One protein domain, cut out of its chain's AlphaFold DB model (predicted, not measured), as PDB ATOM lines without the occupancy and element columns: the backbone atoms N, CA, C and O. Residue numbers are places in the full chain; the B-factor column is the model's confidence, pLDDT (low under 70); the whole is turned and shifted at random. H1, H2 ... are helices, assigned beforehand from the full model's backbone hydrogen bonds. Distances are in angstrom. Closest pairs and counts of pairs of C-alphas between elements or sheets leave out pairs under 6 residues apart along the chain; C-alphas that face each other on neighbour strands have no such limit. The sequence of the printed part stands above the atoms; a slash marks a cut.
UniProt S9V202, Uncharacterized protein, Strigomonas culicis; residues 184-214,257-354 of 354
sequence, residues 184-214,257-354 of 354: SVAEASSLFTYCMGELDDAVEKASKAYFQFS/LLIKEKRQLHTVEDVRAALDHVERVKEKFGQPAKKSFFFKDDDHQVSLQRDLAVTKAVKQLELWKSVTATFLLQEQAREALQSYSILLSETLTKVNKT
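AT A GLANCE: This is residues 184 to 214 and 257 to 354 of the 354 residues of an uncharacterized protein of Strigomonas culicis (UniProt S9V202). Two long helices, H1 and H5, run opposite ways side by side over part of their length, and H3 packs on H5 and meets H1 with its residues 268 to 271 alone, in a three-helix bundle; residues 333 to 353 of H5 stick out as a long arm. H4 crosses H1, and H2 is a small helix near H1. The 129 printed residues, all helix in class, hold H1 to H5 in order and no named strand. The whole is extended, radius of gyration of the C-alphas 21.7 A, spanning 82 by 32 by 21 A.

IN THESE COORDINATES: H1, residues 185 to 214, starts at C-alpha 185 (35.849, 111.526, -43.893) and is 42.3 A long. H2 is 257 to 262, H3 268 to 286, H4 296 to 306. H5, 308 to 353, 68.7 A, ends at C-alpha 353 (46.954, 125.061, -81.009).

HOW THE PARTS SIT: H1, the hub, touches H5 at a shallow tilt of 20 degrees, closest C-alphas Leu 199 and Ala 313, 5.1 A. H3 touches H5, closest C-alphas Leu 275 and Lys 321, 6.0 A. Every O i to N i+4 pair is within hydrogen-bond range in H1, H2 and H3; H4 has 6 of 7, H5 40 of 42.

THE WHOLE: Residues 215 to 256 are not printed, a gap of 31.2 A between C-alphas 214 and 257. Of the links printed whole, none is long. pLDDT is under 70 at residues 212 to 214, 286 to 301, 303 and 349 to 354.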
ATOM      1  N   SER A 184      34.456 116.220 -43.083       85.81
ATOM      2  CA  SER A 184      35.511 115.332 -43.571       85.81
ATOM      3  C   SER A 184      35.191 113.854 -43.347       85.81
ATOM      4  O   SER A 184      34.417 113.485 -42.459       85.81
ATOM      5  N   VAL A 185      35.884 112.986 -44.095       87.81
ATOM      6  CA  VAL A 185      35.849 111.526 -43.893       87.81
ATOM      7  C   VAL A 185      36.267 111.152 -42.467       87.81
ATOM      8  O   VAL A 185      35.663 110.271 -41.864       87.81
ATOM      9  N   ALA A 186      37.248 111.852 -41.890       88.12
ATOM     10  CA  ALA A 186      37.699 111.611 -40.519       88.12
ATOM     11  C   ALA A 186      36.605 111.922 -39.484       88.12
ATOM     12  O   ALA A 186      36.414 111.164 -38.531       88.12
ATOM     13  N   GLU A 187      35.851 113.002 -39.689       86.81
ATOM     14  CA  GLU A 187      34.723 113.356 -38.832       86.81
ATOM     15  C   GLU A 187      33.592 112.326 -38.961       86.81
ATOM     16  O   GLU A 187      33.150 111.776 -37.949       86.81
ATOM     17  N   ALA A 188      33.216 111.956 -40.192       88.44
ATOM     18  CA  ALA A 188      32.228 110.908 -40.457       88.44
ATOM     19  C   ALA A 188      32.632 109.558 -39.829       88.44
ATOM     20  O   ALA A 188      31.805 108.893 -39.204       88.44
ATOM     21  N   SER A 189      33.913 109.195 -39.930       89.19
ATOM     22  CA  SER A 189      34.535 108.001 -39.344       89.19
ATOM     23  C   SER A 189      34.480 107.999 -37.813       89.19
ATOM     24  O   SER A 189      34.130 106.993 -37.187       89.19
ATOM     25  N   SER A 190      34.769 109.143 -37.187       88.12
ATOM     26  CA  SER A 190      34.712 109.292 -35.731       88.12
ATOM     27  C   SER A 190      33.289 109.130 -35.192       88.12
ATOM     28  O   SER A 190      33.079 108.395 -34.223       88.12
ATOM     29  N   LEU A 191      32.307 109.732 -35.875       89.25
ATOM     30  CA  LEU A 191      30.892 109.627 -35.536       89.25
ATOM     31  C   LEU A 191      30.374 108.203 -35.759       89.25
ATOM     32  O   LEU A 191      29.687 107.661 -34.896       89.25
ATOM     33  N   PHE A 192      30.771 107.553 -36.857       89.31
ATOM     34  CA  PHE A 192      30.427 106.157 -37.131       89.31
ATOM     35  C   PHE A 192      30.920 105.226 -36.023       89.31
ATOM     36  O   PHE A 192      30.172 104.406 -35.489       89.31
ATOM     37  N   THR A 193      32.188 105.386 -35.645       88.88
ATOM     38  CA  THR A 193      32.832 104.589 -34.601       88.88
ATOM     39  C   THR A 193      32.148 104.789 -33.249       88.88
ATOM     40  O   THR A 193      31.977 103.824 -32.503       88.88
ATOM     41  N   TYR A 194      31.730 106.021 -32.948       89.06
ATOM     42  CA  TYR A 194      30.958 106.346 -31.752       89.06
ATOM     43  C   TYR A 194      29.587 105.652 -31.756       89.06
ATOM     44  O   TYR A 194      29.289 104.904 -30.828       89.06
ATOM     45  N   CYS A 195      28.790 105.813 -32.820       88.50
ATOM     46  CA  CYS A 195      27.456 105.210 -32.923       88.50
ATOM     47  C   CYS A 195      27.498 103.674 -32.880       88.50
ATOM     48  O   CYS A 195      26.678 103.044 -32.216       88.50
ATOM     49  N   MET A 196      28.475 103.060 -33.552       87.31
ATOM     50  CA  MET A 196      28.684 101.609 -33.498       87.31
ATOM     51  C   MET A 196      29.131 101.138 -32.109       87.31
ATOM     52  O   MET A 196      28.733 100.060 -31.677       87.31
ATOM     53  N   GLY A 197      29.939 101.931 -31.400       85.81
ATOM     54  CA  GLY A 197      30.328 101.648 -30.018       85.81
ATOM     55  C   GLY A 197      29.147 101.717 -29.046       85.81
ATOM     56  O   GLY A 197      28.988 100.820 -28.224       85.81
ATOM     57  N   GLU A 198      28.277 102.725 -29.176       86.56
ATOM     58  CA  GLU A 198      27.051 102.822 -28.371       86.56
ATOM     59  C   GLU A 198      26.093 101.655 -28.635       86.56
ATOM     60  O   GLU A 198      25.477 101.137 -27.700       86.56
ATOM     61  N   LEU A 199      25.991 101.210 -29.892       87.94
ATOM     62  CA  LEU A 199      25.198 100.040 -30.251       87.94
ATOM     63  C   LEU A 199      25.760  98.761 -29.621       87.94
ATOM     64  O   LEU A 199      24.995  98.001 -29.028       87.94
ATOM     65  N   ASP A 200      27.071  98.534 -29.701       85.94
ATOM     66  CA  ASP A 200      27.706  97.366 -29.083       85.94
ATOM     67  C   ASP A 200      27.524  97.364 -27.561       85.94
ATOM     68  O   ASP A 200      27.153  96.338 -26.992       85.94
ATOM     69  N   ASP A 201      27.714  98.510 -26.901       84.75
ATOM     70  CA  ASP A 201      27.523  98.648 -25.454       84.75
ATOM     71  C   ASP A 201      26.060  98.400 -25.049       84.75
ATOM     72  O   ASP A 201      25.790  97.803 -23.999       84.75
ATOM     73  N   ALA A 202      25.098  98.853 -25.860       85.00
ATOM     74  CA  ALA A 202      23.678  98.605 -25.636       85.00
ATOM     75  C   ALA A 202      23.337  97.118 -25.815       85.00
ATOM     76  O   ALA A 202      22.658  96.544 -24.965       85.00
ATOM     77  N   VAL A 203      23.856  96.476 -26.864       84.81
ATOM     78  CA  VAL A 203      23.665  95.041 -27.124       84.81
ATOM     79  C   VAL A 203      24.341  94.188 -26.047       84.81
ATOM     80  O   VAL A 203      23.752  93.213 -25.582       84.81
ATOM     81  N   GLU A 204      25.537  94.551 -25.581       82.62
ATOM     82  CA  GLU A 204      26.241  93.839 -24.507       82.62
ATOM     83  C   GLU A 204      25.481  93.944 -23.172       82.62
ATOM     84  O   GLU A 204      25.369  92.965 -22.433       82.62
ATOM     85  N   LYS A 205      24.910  95.112 -22.854       83.00
ATOM     86  CA  LYS A 205      24.087  95.291 -21.643       83.00
ATOM     87  C   LYS A 205      22.772  94.524 -21.728       83.00
ATOM     88  O   LYS A 205      22.413  93.840 -20.772       83.00
ATOM     89  N   ALA A 206      22.089  94.607 -22.866       80.31
ATOM     90  CA  ALA A 206      20.815  93.941 -23.097       80.31
ATOM     91  C   ALA A 206      20.963  92.408 -23.115       80.31
ATOM     92  O   ALA A 206      20.179  91.696 -22.490       80.31
ATOM     93  N   SER A 207      22.023  91.892 -23.747       80.75
ATOM     94  CA  SER A 207      22.345  90.458 -23.735       80.75
ATOM     95  C   SER A 207      22.695  89.967 -22.332       80.75
ATOM     96  O   SER A 207      22.148  88.960 -21.893       80.75
ATOM     97  N   LYS A 208      23.518  90.697 -21.563       80.25
ATOM     98  CA  LYS A 208      23.792  90.356 -20.154       80.25
ATOM     99  C   LYS A 208      22.521  90.326 -19.306       80.25
ATOM    100  O   LYS A 208      22.359  89.395 -18.522       80.25
ATOM    101  N   ALA A 209      21.620  91.293 -19.482       74.94
ATOM    102  CA  ALA A 209      20.336  91.322 -18.785       74.94
ATOM    103  C   ALA A 209      19.446  90.123 -19.163       74.94
ATOM    104  O   ALA A 209      18.836  89.506 -18.290       74.94
ATOM    105  N   TYR A 210      19.424  89.735 -20.442       73.88
ATOM    106  CA  TYR A 210      18.704  88.548 -20.908       73.88
ATOM    107  C   TYR A 210      19.306  87.240 -20.370       73.88
ATOM    108  O   TYR A 210      18.575  86.373 -19.891       73.88
ATOM    109  N   PHE A 211      20.631  87.074 -20.409       74.19
ATOM    110  CA  PHE A 211      21.290  85.873 -19.885       74.19
ATOM    111  C   PHE A 211      21.087  85.728 -18.370       74.19
ATOM    112  O   PHE A 211      20.756  84.643 -17.904       74.19
ATOM    113  N   GLN A 212      21.136  86.829 -17.619       68.81
ATOM    114  CA  GLN A 212      20.795  86.839 -16.190       68.81
ATOM    115  C   GLN A 212      19.328  86.465 -15.922       68.81
ATOM    116  O   GLN A 212      19.037  85.760 -14.957       68.81
ATOM    117  N   PHE A 213      18.402  86.903 -16.782       62.34
ATOM    118  CA  PHE A 213      16.981  86.567 -16.674       62.34
ATOM    119  C   PHE A 213      16.685  85.104 -17.060       62.34
ATOM    120  O   PHE A 213      15.868  84.441 -16.422       62.34
ATOM    121  N   SER A 214      17.365  84.580 -18.083       61.59
ATOM    122  CA  SER A 214      17.188  83.206 -18.580       61.59
ATOM    123  C   SER A 214      17.832  82.135 -17.694       61.59
ATOM    124  O   SER A 214      17.302  81.026 -17.620       61.59
ATOM    125  N   LEU A 257      40.509  98.820 -28.845       78.00
ATOM    126  CA  LEU A 257      41.310  99.601 -29.790       78.00
ATOM    127  C   LEU A 257      41.364  98.939 -31.172       78.00
ATOM    128  O   LEU A 257      41.178  99.636 -32.161       78.00
ATOM    129  N   LEU A 258      41.507  97.614 -31.246       80.38
ATOM    130  CA  LEU A 258      41.482  96.867 -32.508       80.38
ATOM    131  C   LEU A 258      40.124  96.961 -33.209       80.38
ATOM    132  O   LEU A 258      40.066  97.102 -34.427       80.38
ATOM    133  N   ILE A 259      39.018  96.885 -32.462       78.19
ATOM    134  CA  ILE A 259      37.670  97.078 -33.020       78.19
ATOM    135  C   ILE A 259      37.506  98.517 -33.517       78.19
ATOM    136  O   ILE A 259      36.942  98.730 -34.588       78.19
ATOM    137  N   LYS A 260      38.023  99.494 -32.765       77.25
ATOM    138  CA  LYS A 260      38.009 100.908 -33.147       77.25
ATOM    139  C   LYS A 260      38.782 101.137 -34.444       77.25
ATOM    140  O   LYS A 260      38.260 101.779 -35.340       77.25
ATOM    141  N   GLU A 261      39.987 100.588 -34.550       76.00
ATOM    142  CA  GLU A 261      40.860 100.696 -35.723       76.00
ATOM    143  C   GLU A 261      40.242 100.020 -36.953       76.00
ATOM    144  O   GLU A 261      40.175 100.624 -38.015       76.00
ATOM    145  N   LYS A 262      39.651  98.827 -36.799       78.19
ATOM    146  CA  LYS A 262      38.932  98.130 -37.885       78.19
ATOM    147  C   LYS A 262      37.698  98.868 -38.410       78.19
ATOM    148  O   LYS A 262      37.205  98.525 -39.481       78.19
ATOM    149  N   ARG A 263      37.151  99.805 -37.635       78.38
ATOM    150  CA  ARG A 263      35.961 100.596 -37.985       78.38
ATOM    151  C   ARG A 263      36.306 101.997 -38.474       78.38
ATOM    152  O   ARG A 263      35.391 102.739 -38.826       78.38
ATOM    153  N   GLN A 264      37.588 102.361 -38.489       83.94
ATOM    154  CA  GLN A 264      38.005 103.629 -39.060       83.94
ATOM    155  C   GLN A 264      37.796 103.595 -40.569       83.94
ATOM    156  O   GLN A 264      38.316 102.745 -41.281       83.94
ATOM    157  N   LEU A 265      37.002 104.548 -41.034       87.00
ATOM    158  CA  LEU A 265      36.804 104.837 -42.442       87.00
ATOM    159  C   LEU A 265      37.929 105.779 -42.876       87.00
ATOM    160  O   LEU A 265      38.155 106.803 -42.219       87.00
ATOM    161  N   HIS A 266      38.640 105.422 -43.945       85.31
ATOM    162  CA  HIS A 266      39.780 106.189 -44.450       85.31
ATOM    163  C   HIS A 266      39.479 106.857 -45.792       85.31
ATOM    164  O   HIS A 266      40.063 107.892 -46.106       85.31
ATOM    165  N   THR A 267      38.548 106.296 -46.560       87.56
ATOM    166  CA  THR A 267      38.171 106.773 -47.891       87.56
ATOM    167  C   THR A 267      36.676 107.075 -47.990       87.56
ATOM    168  O   THR A 267      35.869 106.639 -47.169       87.56
ATOM    169  N   VAL A 268      36.285 107.818 -49.029       86.31
ATOM    170  CA  VAL A 268      34.870 108.085 -49.353       86.31
ATOM    171  C   VAL A 268      34.129 106.784 -49.711       86.31
ATOM    172  O   VAL A 268      32.943 106.636 -49.414       86.31
ATOM    173  N   GLU A 269      34.824 105.807 -50.294       87.25
ATOM    174  CA  GLU A 269      34.272 104.482 -50.598       87.25
ATOM    175  C   GLU A 269      33.988 103.672 -49.328       87.25
ATOM    176  O   GLU A 269      32.929 103.052 -49.226       87.25
ATOM    177  N   ASP A 270      34.862 103.761 -48.319       87.06
ATOM    178  CA  ASP A 270      34.617 103.149 -47.008       87.06
ATOM    179  C   ASP A 270      33.355 103.728 -46.359       87.06
ATOM    180  O   ASP A 270      32.570 103.000 -45.752       87.06
ATOM    181  N   VAL A 271      33.118 105.035 -46.523       87.56
ATOM    182  CA  VAL A 271      31.901 105.699 -46.037       87.56
ATOM    183  C   VAL A 271      30.655 105.153 -46.736       87.56
ATOM    184  O   VAL A 271      29.666 104.868 -46.061       87.56
ATOM    185  N   ARG A 272      30.698 104.926 -48.055       88.38
ATOM    186  CA  ARG A 272      29.593 104.275 -48.787       88.38
ATOM    187  C   ARG A 272      29.334 102.858 -48.267       88.38
ATOM    188  O   ARG A 272      28.204 102.538 -47.912       88.38
ATOM    189  N   ALA A 273      30.382 102.046 -48.118       87.12
ATOM    190  CA  ALA A 273      30.262 100.689 -47.581       87.12
ATOM    191  C   ALA A 273      29.729 100.666 -46.132       87.12
ATOM    192  O   ALA A 273      29.008  99.743 -45.734       87.12
ATOM    193  N   ALA A 274      30.057 101.687 -45.335       87.94
ATOM    194  CA  ALA A 274      29.540 101.859 -43.983       87.94
ATOM    195  C   ALA A 274      28.045 102.221 -43.968       87.94
ATOM    196  O   ALA A 274      27.319 101.710 -43.114       87.94
ATOM    197  N   LEU A 275      27.548 103.019 -44.922       88.81
ATOM    198  CA  LEU A 275      26.107 103.270 -45.070       88.81
ATOM    199  C   LEU A 275      25.337 101.974 -45.367       88.81
ATOM    200  O   LEU A 275      24.330 101.702 -44.708       88.81
ATOM    201  N   ASP A 276      25.858 101.127 -46.257       87.75
ATOM    202  CA  ASP A 276      25.276  99.809 -46.562       87.75
ATOM    203  C   ASP A 276      25.343  98.861 -45.352       87.75
ATOM    204  O   ASP A 276      24.490  97.996 -45.134       87.75
ATOM    205  N   HIS A 277      26.387  98.983 -44.527       85.88
ATOM    206  CA  HIS A 277      26.475  98.252 -43.266       85.88
ATOM    207  C   HIS A 277      25.393  98.702 -42.276       85.88
ATOM    208  O   HIS A 277      24.754  97.861 -41.642       85.88
ATOM    209  N   VAL A 278      25.144 100.008 -42.173       86.56
ATOM    210  CA  VAL A 278      24.084 100.573 -41.332       86.56
ATOM    211  C   VAL A 278      22.696 100.109 -41.782       86.56
ATOM    212  O   VAL A 278      21.877  99.750 -40.935       86.56
ATOM    213  N   GLU A 279      22.437 100.025 -43.088       85.44
ATOM    214  CA  GLU A 279      21.192  99.442 -43.609       85.44
ATOM    215  C   GLU A 279      21.007  97.988 -43.174       85.44
ATOM    216  O   GLU A 279      19.967  97.636 -42.616       85.44
ATOM    217  N   ARG A 280      22.049  97.161 -43.308       85.19
ATOM    218  CA  ARG A 280      22.017  95.760 -42.857       85.19
ATOM    219  C   ARG A 280      21.804  95.633 -41.348       85.19
ATOM    220  O   ARG A 280      21.151  94.695 -40.894       85.19
ATOM    221  N   VAL A 281      22.357  96.545 -40.547       83.94
ATOM    222  CA  VAL A 281      22.132  96.592 -39.092       83.94
ATOM    223  C   VAL A 281      20.679  96.955 -38.789       83.94
ATOM    224  O   VAL A 281      20.031  96.259 -38.007       83.94
ATOM    225  N   LYS A 282      20.129  97.977 -39.451       83.38
ATOM    226  CA  LYS A 282      18.718  98.356 -39.324       83.38
ATOM    227  C   LYS A 282      17.791  97.190 -39.662       83.38
ATOM    228  O   LYS A 282      16.863  96.921 -38.907       83.38
ATOM    229  N   GLU A 283      18.042  96.472 -40.752       82.81
ATOM    230  CA  GLU A 283      17.231  95.314 -41.144       82.81
ATOM    231  C   GLU A 283      17.244  94.208 -40.080       82.81
ATOM    232  O   GLU A 283      16.191  93.670 -39.738       82.81
ATOM    233  N   LYS A 284      18.409  93.923 -39.483       80.75
ATOM    234  CA  LYS A 284      18.551  92.922 -38.409       80.75
ATOM    235  C   LYS A 284      17.751  93.264 -37.146       80.75
ATOM    236  O   LYS A 284      17.255  92.359 -36.471       80.75
ATOM    237  N   PHE A 285      17.621  94.550 -36.820       73.06
ATOM    238  CA  PHE A 285      16.891  95.021 -35.636       73.06
ATOM    239  C   PHE A 285      15.447  95.479 -35.928       73.06
ATOM    240  O   PHE A 285      14.669  95.634 -34.993       73.06
ATOM    241  N   GLY A 286      15.075  95.672 -37.198       62.91
ATOM    242  CA  GLY A 286      13.751  96.137 -37.631       62.91
ATOM    243  C   GLY A 286      12.805  95.042 -38.133       62.91
ATOM    244  O   GLY A 286      11.596  95.266 -38.195       62.91
ATOM    245  N   GLN A 287      13.313  93.856 -38.485       64.56
ATOM    246  CA  GLN A 287      12.457  92.732 -38.868       64.56
ATOM    247  C   GLN A 287      11.785  92.119 -37.628       64.56
ATOM    248  O   GLN A 287      12.497  91.722 -36.699       64.56
ATOM    249  N   PRO A 288      10.441  91.988 -37.595       54.84
ATOM    250  CA  PRO A 288       9.787  91.225 -36.543       54.84
ATOM    251  C   PRO A 288      10.280  89.784 -36.647       54.84
ATOM    252  O   PRO A 288      10.156  89.170 -37.710       54.84
ATOM    253  N   ALA A 289      10.865  89.259 -35.567       55.28
ATOM    254  CA  ALA A 289      11.345  87.885 -35.545       55.28
ATOM    255  C   ALA A 289      10.237  86.955 -36.051       55.28
ATOM    256  O   ALA A 289       9.121  86.928 -35.513       55.28
ATOM    257  N   LYS A 290      10.523  86.213 -37.123       50.69
ATOM    258  CA  LYS A 290       9.649  85.121 -37.542       50.69
ATOM    259  C   LYS A 290       9.643  84.158 -36.368       50.69
ATOM    260  O   LYS A 290      10.692  83.624 -36.042       50.69
ATOM    261  N   LYS A 291       8.495  83.970 -35.711       44.91
ATOM    262  CA  LYS A 291       8.352  82.986 -34.631       44.91
ATOM    263  C   LYS A 291       8.646  81.598 -35.197       44.91
ATOM    264  O   LYS A 291       7.737  80.924 -35.677       44.91
ATOM    265  N   SER A 292       9.906  81.186 -35.173       42.91
ATOM    266  CA  SER A 292      10.286  79.807 -35.389       42.91
ATOM    267  C   SER A 292      10.264  79.142 -34.016       42.91
ATOM    268  O   SER A 292      10.937  79.555 -33.079       42.91
ATOM    269  N   PHE A 293       9.405  78.140 -33.848       46.62
ATOM    270  CA  PHE A 293       9.178  77.457 -32.566       46.62
ATOM    271  C   PHE A 293      10.388  76.623 -32.079       46.62
ATOM    272  O   PHE A 293      10.248  75.857 -31.129       46.62
ATOM    273  N   PHE A 294      11.560  76.728 -32.724       42.75
ATOM    274  CA  PHE A 294      12.649  75.752 -32.602       42.75
ATOM    275  C   PHE A 294      14.028  76.304 -32.193       42.75
ATOM    276  O   PHE A 294      14.895  75.487 -31.890       42.75
ATOM    277  N   PHE A 295      14.258  77.621 -32.095       43.72
ATOM    278  CA  PHE A 295      15.584  78.153 -31.730       43.72
ATOM    279  C   PHE A 295      15.534  79.187 -30.592       43.72
ATOM    280  O   PHE A 295      14.885  80.219 -30.702       43.72
ATOM    281  N   LYS A 296      16.280  78.925 -29.505       51.38
ATOM    282  CA  LYS A 296      16.491  79.850 -28.364       51.38
ATOM    283  C   LYS A 296      17.112  81.197 -28.773       51.38
ATOM    284  O   LYS A 296      16.950  82.176 -28.051       51.38
ATOM    285  N   ASP A 297      17.792  81.247 -29.917       54.00
ATOM    286  CA  ASP A 297      18.424  82.464 -30.439       54.00
ATOM    287  C   ASP A 297      17.396  83.513 -30.907       54.00
ATOM    288  O   ASP A 297      17.657  84.713 -30.787       54.00
ATOM    289  N   ASP A 298      16.195  83.089 -31.332       60.72
ATOM    290  CA  ASP A 298      15.117  84.002 -31.744       60.72
ATOM    291  C   ASP A 298      14.566  84.799 -30.546       60.72
ATOM    292  O   ASP A 298      14.295  85.995 -30.667       60.72
ATOM    293  N   ASP A 299      14.463  84.191 -29.357       62.44
ATOM    294  CA  ASP A 299      13.967  84.868 -28.147       62.44
ATOM    295  C   ASP A 299      14.964  85.911 -27.610       62.44
ATOM    296  O   ASP A 299      14.558  86.983 -27.148       62.44
ATOM    297  N   HIS A 300      16.270  85.636 -27.708       65.94
ATOM    298  CA  HIS A 300      17.322  86.605 -27.382       65.94
ATOM    299  C   HIS A 300      17.277  87.801 -28.347       65.94
ATOM    300  O   HIS A 300      17.309  88.955 -27.916       65.94
ATOM    301  N   GLN A 301      17.125  87.548 -29.651       69.62
ATOM    302  CA  GLN A 301      17.023  88.604 -30.661       69.62
ATOM    303  C   GLN A 301      15.758  89.461 -30.483       69.62
ATOM    304  O   GLN A 301      15.834  90.687 -30.566       69.62
ATOM    305  N   VAL A 302      14.617  88.855 -30.137       70.69
ATOM    306  CA  VAL A 302      13.378  89.582 -29.800       70.69
ATOM    307  C   VAL A 302      13.547  90.442 -28.546       70.69
ATOM    308  O   VAL A 302      13.028  91.559 -28.494       70.69
ATOM    309  N   SER A 303      14.274  89.957 -27.536       68.75
ATOM    310  CA  SER A 303      14.561  90.731 -26.324       68.75
ATOM    311  C   SER A 303      15.453  91.939 -26.614       68.75
ATOM    312  O   SER A 303      15.176  93.028 -26.116       68.75
ATOM    313  N   LEU A 304      16.478  91.778 -27.458       72.12
ATOM    314  CA  LEU A 304      17.338  92.879 -27.903       72.12
ATOM    315  C   LEU A 304      16.555  93.945 -28.685       72.12
ATOM    316  O   LEU A 304      16.759  95.136 -28.474       72.12
ATOM    317  N   GLN A 305      15.631  93.531 -29.558       74.56
ATOM    318  CA  GLN A 305      14.797  94.448 -30.349       74.56
ATOM    319  C   GLN A 305      13.815  95.265 -29.495       74.56
ATOM    320  O   GLN A 305      13.420  96.364 -29.881       74.56
ATOM    321  N   ARG A 306      13.403  94.735 -28.338       75.56
ATOM    322  CA  ARG A 306      12.492  95.415 -27.405       75.56
ATOM    323  C   ARG A 306      13.210  96.333 -26.421       75.56
ATOM    324  O   ARG A 306      12.541  97.131 -25.763       75.56
ATOM    325  N   ASP A 307      14.534  96.238 -26.310       80.81
ATOM    326  CA  ASP A 307      15.306  97.087 -25.412       80.81
ATOM    327  C   ASP A 307      15.310  98.548 -25.908       80.81
ATOM    328  O   ASP A 307      15.641  98.871 -27.056       80.81
ATOM    329  N   LEU A 308      14.937  99.466 -25.013       83.44
ATOM    330  CA  LEU A 308      14.904 100.900 -25.284       83.44
ATOM    331  C   LEU A 308      16.300 101.461 -25.609       83.44
ATOM    332  O   LEU A 308      16.413 102.412 -26.380       83.44
ATOM    333  N   ALA A 309      17.364 100.906 -25.026       83.12
ATOM    334  CA  ALA A 309      18.733 101.348 -25.280       83.12
ATOM    335  C   ALA A 309      19.201 100.946 -26.687       83.12
ATOM    336  O   ALA A 309      19.765 101.772 -27.402       83.12
ATOM    337  N   VAL A 310      18.895  99.716 -27.114       84.31
ATOM    338  CA  VAL A 310      19.237  99.210 -28.456       84.31
ATOM    339  C   VAL A 310      18.462  99.976 -29.530       84.31
ATOM    340  O   VAL A 310      19.044 100.437 -30.508       84.31
ATOM    341  N   THR A 311      17.164 100.210 -29.325       84.25
ATOM    342  CA  THR A 311      16.349 100.994 -30.273       84.25
ATOM    343  C   THR A 311      16.793 102.456 -30.384       84.25
ATOM    344  O   THR A 311      16.737 103.026 -31.475       84.25
ATOM    345  N   LYS A 312      17.270 103.075 -29.295       87.00
ATOM    346  CA  LYS A 312      17.880 104.417 -29.333       87.00
ATOM    347  C   LYS A 312      19.199 104.428 -30.111       87.00
ATOM    348  O   LYS A 312      19.356 105.288 -30.973       87.00
ATOM    349  N   ALA A 313      20.082 103.456 -29.873       86.50
ATOM    350  CA  ALA A 313      21.359 103.344 -30.578       86.50
ATOM    351  C   ALA A 313      21.173 103.116 -32.089       86.50
ATOM    352  O   ALA A 313      21.834 103.757 -32.905       86.50
ATOM    353  N   VAL A 314      20.205 102.279 -32.484       87.06
ATOM    354  CA  VAL A 314      19.843 102.088 -33.901       87.06
ATOM    355  C   VAL A 314      19.331 103.394 -34.522       87.06
ATOM    356  O   VAL A 314      19.750 103.741 -35.621       87.06
ATOM    357  N   LYS A 315      18.495 104.169 -33.817       87.44
ATOM    358  CA  LYS A 315      18.034 105.487 -34.300       87.44
ATOM    359  C   LYS A 315      19.170 106.505 -34.440       87.44
ATOM    360  O   LYS A 315      19.177 107.271 -35.395       87.44
ATOM    361  N   GLN A 316      20.140 106.525 -33.523       88.44
ATOM    362  CA  GLN A 316      21.324 107.392 -33.644       88.44
ATOM    363  C   GLN A 316      22.164 107.029 -34.873       88.44
ATOM    364  O   GLN A 316      22.653 107.905 -35.581       88.44
ATOM    365  N   LEU A 317      22.280 105.737 -35.163       88.31
ATOM    366  CA  LEU A 317      22.976 105.222 -36.334       88.31
ATOM    367  C   LEU A 317      22.217 105.527 -37.646       88.31
ATOM    368  O   LEU A 317      22.842 105.827 -38.661       88.31
ATOM    369  N   GLU A 318      20.881 105.562 -37.625       88.56
ATOM    370  CA  GLU A 318      20.069 106.084 -38.738       88.56
ATOM    371  C   GLU A 318      20.265 107.591 -38.965       88.56
ATOM    372  O   GLU A 318      20.357 108.020 -40.114       88.56
ATOM    373  N   LEU A 319      20.372 108.389 -37.897       89.19
ATOM    374  CA  LEU A 319      20.682 109.820 -38.004       89.19
ATOM    375  C   LEU A 319      22.078 110.040 -38.594       89.19
ATOM    376  O   LEU A 319      22.253 110.869 -39.487       89.19
ATOM    377  N   TRP A 320      23.065 109.256 -38.150       91.38
ATOM    378  CA  TRP A 320      24.396 109.266 -38.753       91.38
ATOM    379  C   TRP A 320      24.328 108.940 -40.247       91.38
ATOM    380  O   TRP A 320      24.947 109.638 -41.050       91.38
ATOM    381  N   LYS A 321      23.525 107.942 -40.641       89.88
ATOM    382  CA  LYS A 321      23.320 107.577 -42.048       89.88
ATOM    383  C   LYS A 321      22.754 108.740 -42.862       89.88
ATOM    384  O   LYS A 321      23.296 109.049 -43.919       89.88
ATOM    385  N   SER A 322      21.683 109.388 -42.393       87.94
ATOM    386  CA  SER A 322      21.060 110.499 -43.127       87.94
ATOM    387  C   SER A 322      22.006 111.685 -43.287       87.94
ATOM    388  O   SER A 322      22.119 112.242 -44.372       87.94
ATOM    389  N   VAL A 323      22.736 112.026 -42.226       88.19
ATOM    390  CA  VAL A 323      23.661 113.164 -42.218       88.19
ATOM    391  C   VAL A 323      24.912 112.882 -43.065       88.19
ATOM    392  O   VAL A 323      25.411 113.753 -43.778       88.19
ATOM    393  N   THR A 324      25.406 111.646 -43.043       89.12
ATOM    394  CA  THR A 324      26.576 111.231 -43.832       89.12
ATOM    395  C   THR A 324      26.234 111.060 -45.316       89.12
ATOM    396  O   THR A 324      27.070 111.341 -46.171       89.12
ATOM    397  N   ALA A 325      24.998 110.681 -45.655       88.25
ATOM    398  CA  ALA A 325      24.523 110.686 -47.039       88.25
ATOM    399  C   ALA A 325      24.533 112.105 -47.639       88.25
ATOM    400  O   ALA A 325      24.960 112.286 -48.778       88.25
ATOM    401  N   THR A 326      24.148 113.121 -46.859       87.12
ATOM    402  CA  THR A 326      24.271 114.534 -47.254       87.12
ATOM    403  C   THR A 326      25.724 114.935 -47.514       87.12
ATOM    404  O   THR A 326      26.002 115.577 -48.524       87.12
ATOM    405  N   PHE A 327      26.660 114.511 -46.659       87.94
ATOM    406  CA  PHE A 327      28.094 114.730 -46.884       87.94
ATOM    407  C   PHE A 327      28.580 114.102 -48.202       87.94
ATOM    408  O   PHE A 327      29.275 114.755 -48.974       87.94
ATOM    409  N   LEU A 328      28.163 112.871 -48.517       88.38
ATOM    410  CA  LEU A 328      28.537 112.224 -49.781       88.38
ATOM    411  C   LEU A 328      28.003 112.959 -51.013       88.38
ATOM    412  O   LEU A 328      28.703 113.041 -52.020       88.38
ATOM    413  N   LEU A 329      26.783 113.501 -50.943       88.06
ATOM    414  CA  LEU A 329      26.231 114.327 -52.018       88.06
ATOM    415  C   LEU A 329      27.050 115.612 -52.208       88.06
ATOM    416  O   LEU A 329      27.300 116.011 -53.346       88.06
ATOM    417  N   GLN A 330      27.501 116.232 -51.112       87.38
ATOM    418  CA  GLN A 330      28.375 117.408 -51.151       87.38
ATOM    419  C   GLN A 330      29.733 117.108 -51.785       87.38
ATOM    420  O   GLN A 330      30.161 117.855 -52.665       87.38
ATOM    421  N   GLU A 331      30.372 116.001 -51.410       87.62
ATOM    422  CA  GLU A 331      31.640 115.585 -52.014       87.62
ATOM    423  C   GLU A 331      31.481 115.221 -53.496       87.62
ATOM    424  O   GLU A 331      32.248 115.696 -54.328       87.62
ATOM    425  N   GLN A 332      30.428 114.492 -53.876       89.19
ATOM    426  CA  GLN A 332      30.183 114.146 -55.280       89.19
ATOM    427  C   GLN A 332      29.964 115.387 -56.160       89.19
ATOM    428  O   GLN A 332      30.462 115.472 -57.284       89.19
ATOM    429  N   ALA A 333      29.217 116.370 -55.665       88.44
ATOM    430  CA  ALA A 333      29.025 117.635 -56.361       88.44
ATOM    431  C   ALA A 333      30.315 118.452 -56.456       88.44
ATOM    432  O   ALA A 333      30.581 119.064 -57.492       88.44
ATOM    433  N   ARG A 334      31.126 118.454 -55.395       88.69
ATOM    434  CA  ARG A 334      32.437 119.100 -55.391       88.69
ATOM    435  C   ARG A 334      33.348 118.477 -56.446       88.69
ATOM    436  O   ARG A 334      33.893 119.211 -57.265       88.69
ATOM    437  N   GLU A 335      33.453 117.151 -56.475       88.94
ATOM    438  CA  GLU A 335      34.228 116.408 -57.474       88.94
ATOM    439  C   GLU A 335      33.741 116.690 -58.902       88.94
ATOM    440  O   GLU A 335      34.553 116.921 -59.801       88.94
ATOM    441  N   ALA A 336      32.423 116.736 -59.121       89.06
ATOM    442  CA  ALA A 336      31.840 117.042 -60.426       89.06
ATOM    443  C   ALA A 336      32.187 118.465 -60.895       89.06
ATOM    444  O   ALA A 336      32.610 118.657 -62.039       89.06
ATOM    445  N   LEU A 337      32.061 119.466 -60.017       88.88
ATOM    446  CA  LEU A 337      32.384 120.856 -60.346       88.88
ATOM    447  C   LEU A 337      33.891 121.082 -60.522       88.88
ATOM    448  O   LEU A 337      34.288 121.848 -61.400       88.88
ATOM    449  N   GLN A 338      34.732 120.405 -59.736       89.31
ATOM    450  CA  GLN A 338      36.188 120.433 -59.898       89.31
ATOM    451  C   GLN A 338      36.621 119.769 -61.209       89.31
ATOM    452  O   GLN A 338      37.440 120.315 -61.943       89.31
ATOM    453  N   SER A 339      36.028 118.629 -61.563       88.94
ATOM    454  CA  SER A 339      36.298 117.965 -62.845       88.94
ATOM    455  C   SER A 339      35.888 118.848 -64.025       88.94
ATOM    456  O   SER A 339      36.606 118.952 -65.020       88.94
ATOM    457  N   TYR A 340      34.754 119.540 -63.900       87.75
ATOM    458  CA  TYR A 340      34.278 120.480 -64.907       87.75
ATOM    459  C   TYR A 340      35.168 121.729 -65.020       87.75
ATOM    460  O   TYR A 340      35.456 122.167 -66.133       87.75
ATOM    461  N   SER A 341      35.667 122.280 -63.908       86.44
ATOM    462  CA  SER A 341      36.592 123.422 -63.947       86.44
ATOM    463  C   SER A 341      37.921 123.061 -64.620       86.44
ATOM    464  O   SER A 341      38.423 123.837 -65.438       86.44
ATOM    465  N   ILE A 342      38.443 121.855 -64.364       87.00
ATOM    466  CA  ILE A 342      39.625 121.313 -65.048       87.00
ATOM    467  C   ILE A 342      39.339 121.168 -66.545       87.00
ATOM    468  O   ILE A 342      40.102 121.689 -67.359       87.00
ATOM    469  N   LEU A 343      38.213 120.554 -66.921       84.94
ATOM    470  CA  LEU A 343      37.824 120.388 -68.323       84.94
ATOM    471  C   LEU A 343      37.735 121.732 -69.062       84.94
ATOM    472  O   LEU A 343      38.255 121.858 -70.169       84.94
ATOM    473  N   LEU A 344      37.124 122.751 -68.452       82.19
ATOM    474  CA  LEU A 344      37.056 124.096 -69.028       82.19
ATOM    475  C   LEU A 344      38.439 124.745 -69.176       82.19
ATOM    476  O   LEU A 344      38.713 125.417 -70.168       82.19
ATOM    477  N   SER A 345      39.337 124.543 -68.211       80.88
ATOM    478  CA  SER A 345      40.711 125.046 -68.317       80.88
ATOM    479  C   SER A 345      41.492 124.360 -69.450       80.88
ATOM    480  O   SER A 345      42.249 125.001 -70.186       80.88
ATOM    481  N   GLU A 346      41.262 123.063 -69.660       81.00
ATOM    482  CA  GLU A 346      41.879 122.305 -70.745       81.00
ATOM    483  C   GLU A 346      41.349 122.706 -72.122       81.00
ATOM    484  O   GLU A 346      42.116 122.774 -73.084       81.00
ATOM    485  N   THR A 347      40.049 122.978 -72.251       74.44
ATOM    486  CA  THR A 347      39.481 123.426 -73.528       74.44
ATOM    487  C   THR A 347      40.002 124.811 -73.901       74.44
ATOM    488  O   THR A 347      40.396 125.012 -75.048       74.44
ATOM    489  N   LEU A 348      40.135 125.730 -72.938       70.56
ATOM    490  CA  LEU A 348      40.722 127.053 -73.183       70.56
ATOM    491  C   LEU A 348      42.190 126.996 -73.617       70.56
ATOM    492  O   LEU A 348      42.618 127.785 -74.457       70.56
ATOM    493  N   THR A 349      42.966 126.055 -73.084       66.25
ATOM    494  CA  THR A 349      44.384 125.907 -73.447       66.25
ATOM    495  C   THR A 349      44.591 125.170 -74.774       66.25
ATOM    496  O   THR A 349      45.559 125.456 -75.483       66.25
ATOM    497  N   LYS A 350      43.684 124.259 -75.157       59.78
ATOM    498  CA  LYS A 350      43.752 123.504 -76.424       59.78
ATOM    499  C   LYS A 350      43.296 124.310 -77.649       59.78
ATOM    500  O   LYS A 350      43.820 124.063 -78.732       59.78
ATOM    501  N   VAL A 351      42.412 125.300 -77.491       54.22
ATOM    502  CA  VAL A 351      41.948 126.181 -78.592       54.22
ATOM    503  C   VAL A 351      43.076 127.051 -79.184       54.22
ATOM    504  O   VAL A 351      42.979 127.468 -80.329       54.22
ATOM    505  N   ASN A 352      44.195 127.244 -78.476       44.88
ATOM    506  CA  ASN A 352      45.360 128.000 -78.968       44.88
ATOM    507  C   ASN A 352      46.351 127.189 -79.843       44.88
ATOM    508  O   ASN A 352      47.417 127.705 -80.175       44.88
ATOM    509  N   LYS A 353      46.064 125.920 -80.185       38.91
ATOM    510  CA  LYS A 353      46.954 125.061 -81.009       38.91
ATOM    511  C   LYS A 353      46.448 124.769 -82.430       38.91
ATOM    512  O   LYS A 353      47.085 123.992 -83.141       38.91
ATOM    513  N   THR A 354      45.344 125.379 -82.842       38.34
ATOM    514  CA  THR A 354      44.782 125.335 -84.204       38.34
ATOM    515  C   THR A 354      44.672 126.744 -84.738       38.34
ATOM    516  O   THR A 354      45.007 126.945 -85.924       38.34
TER     517      THR A 354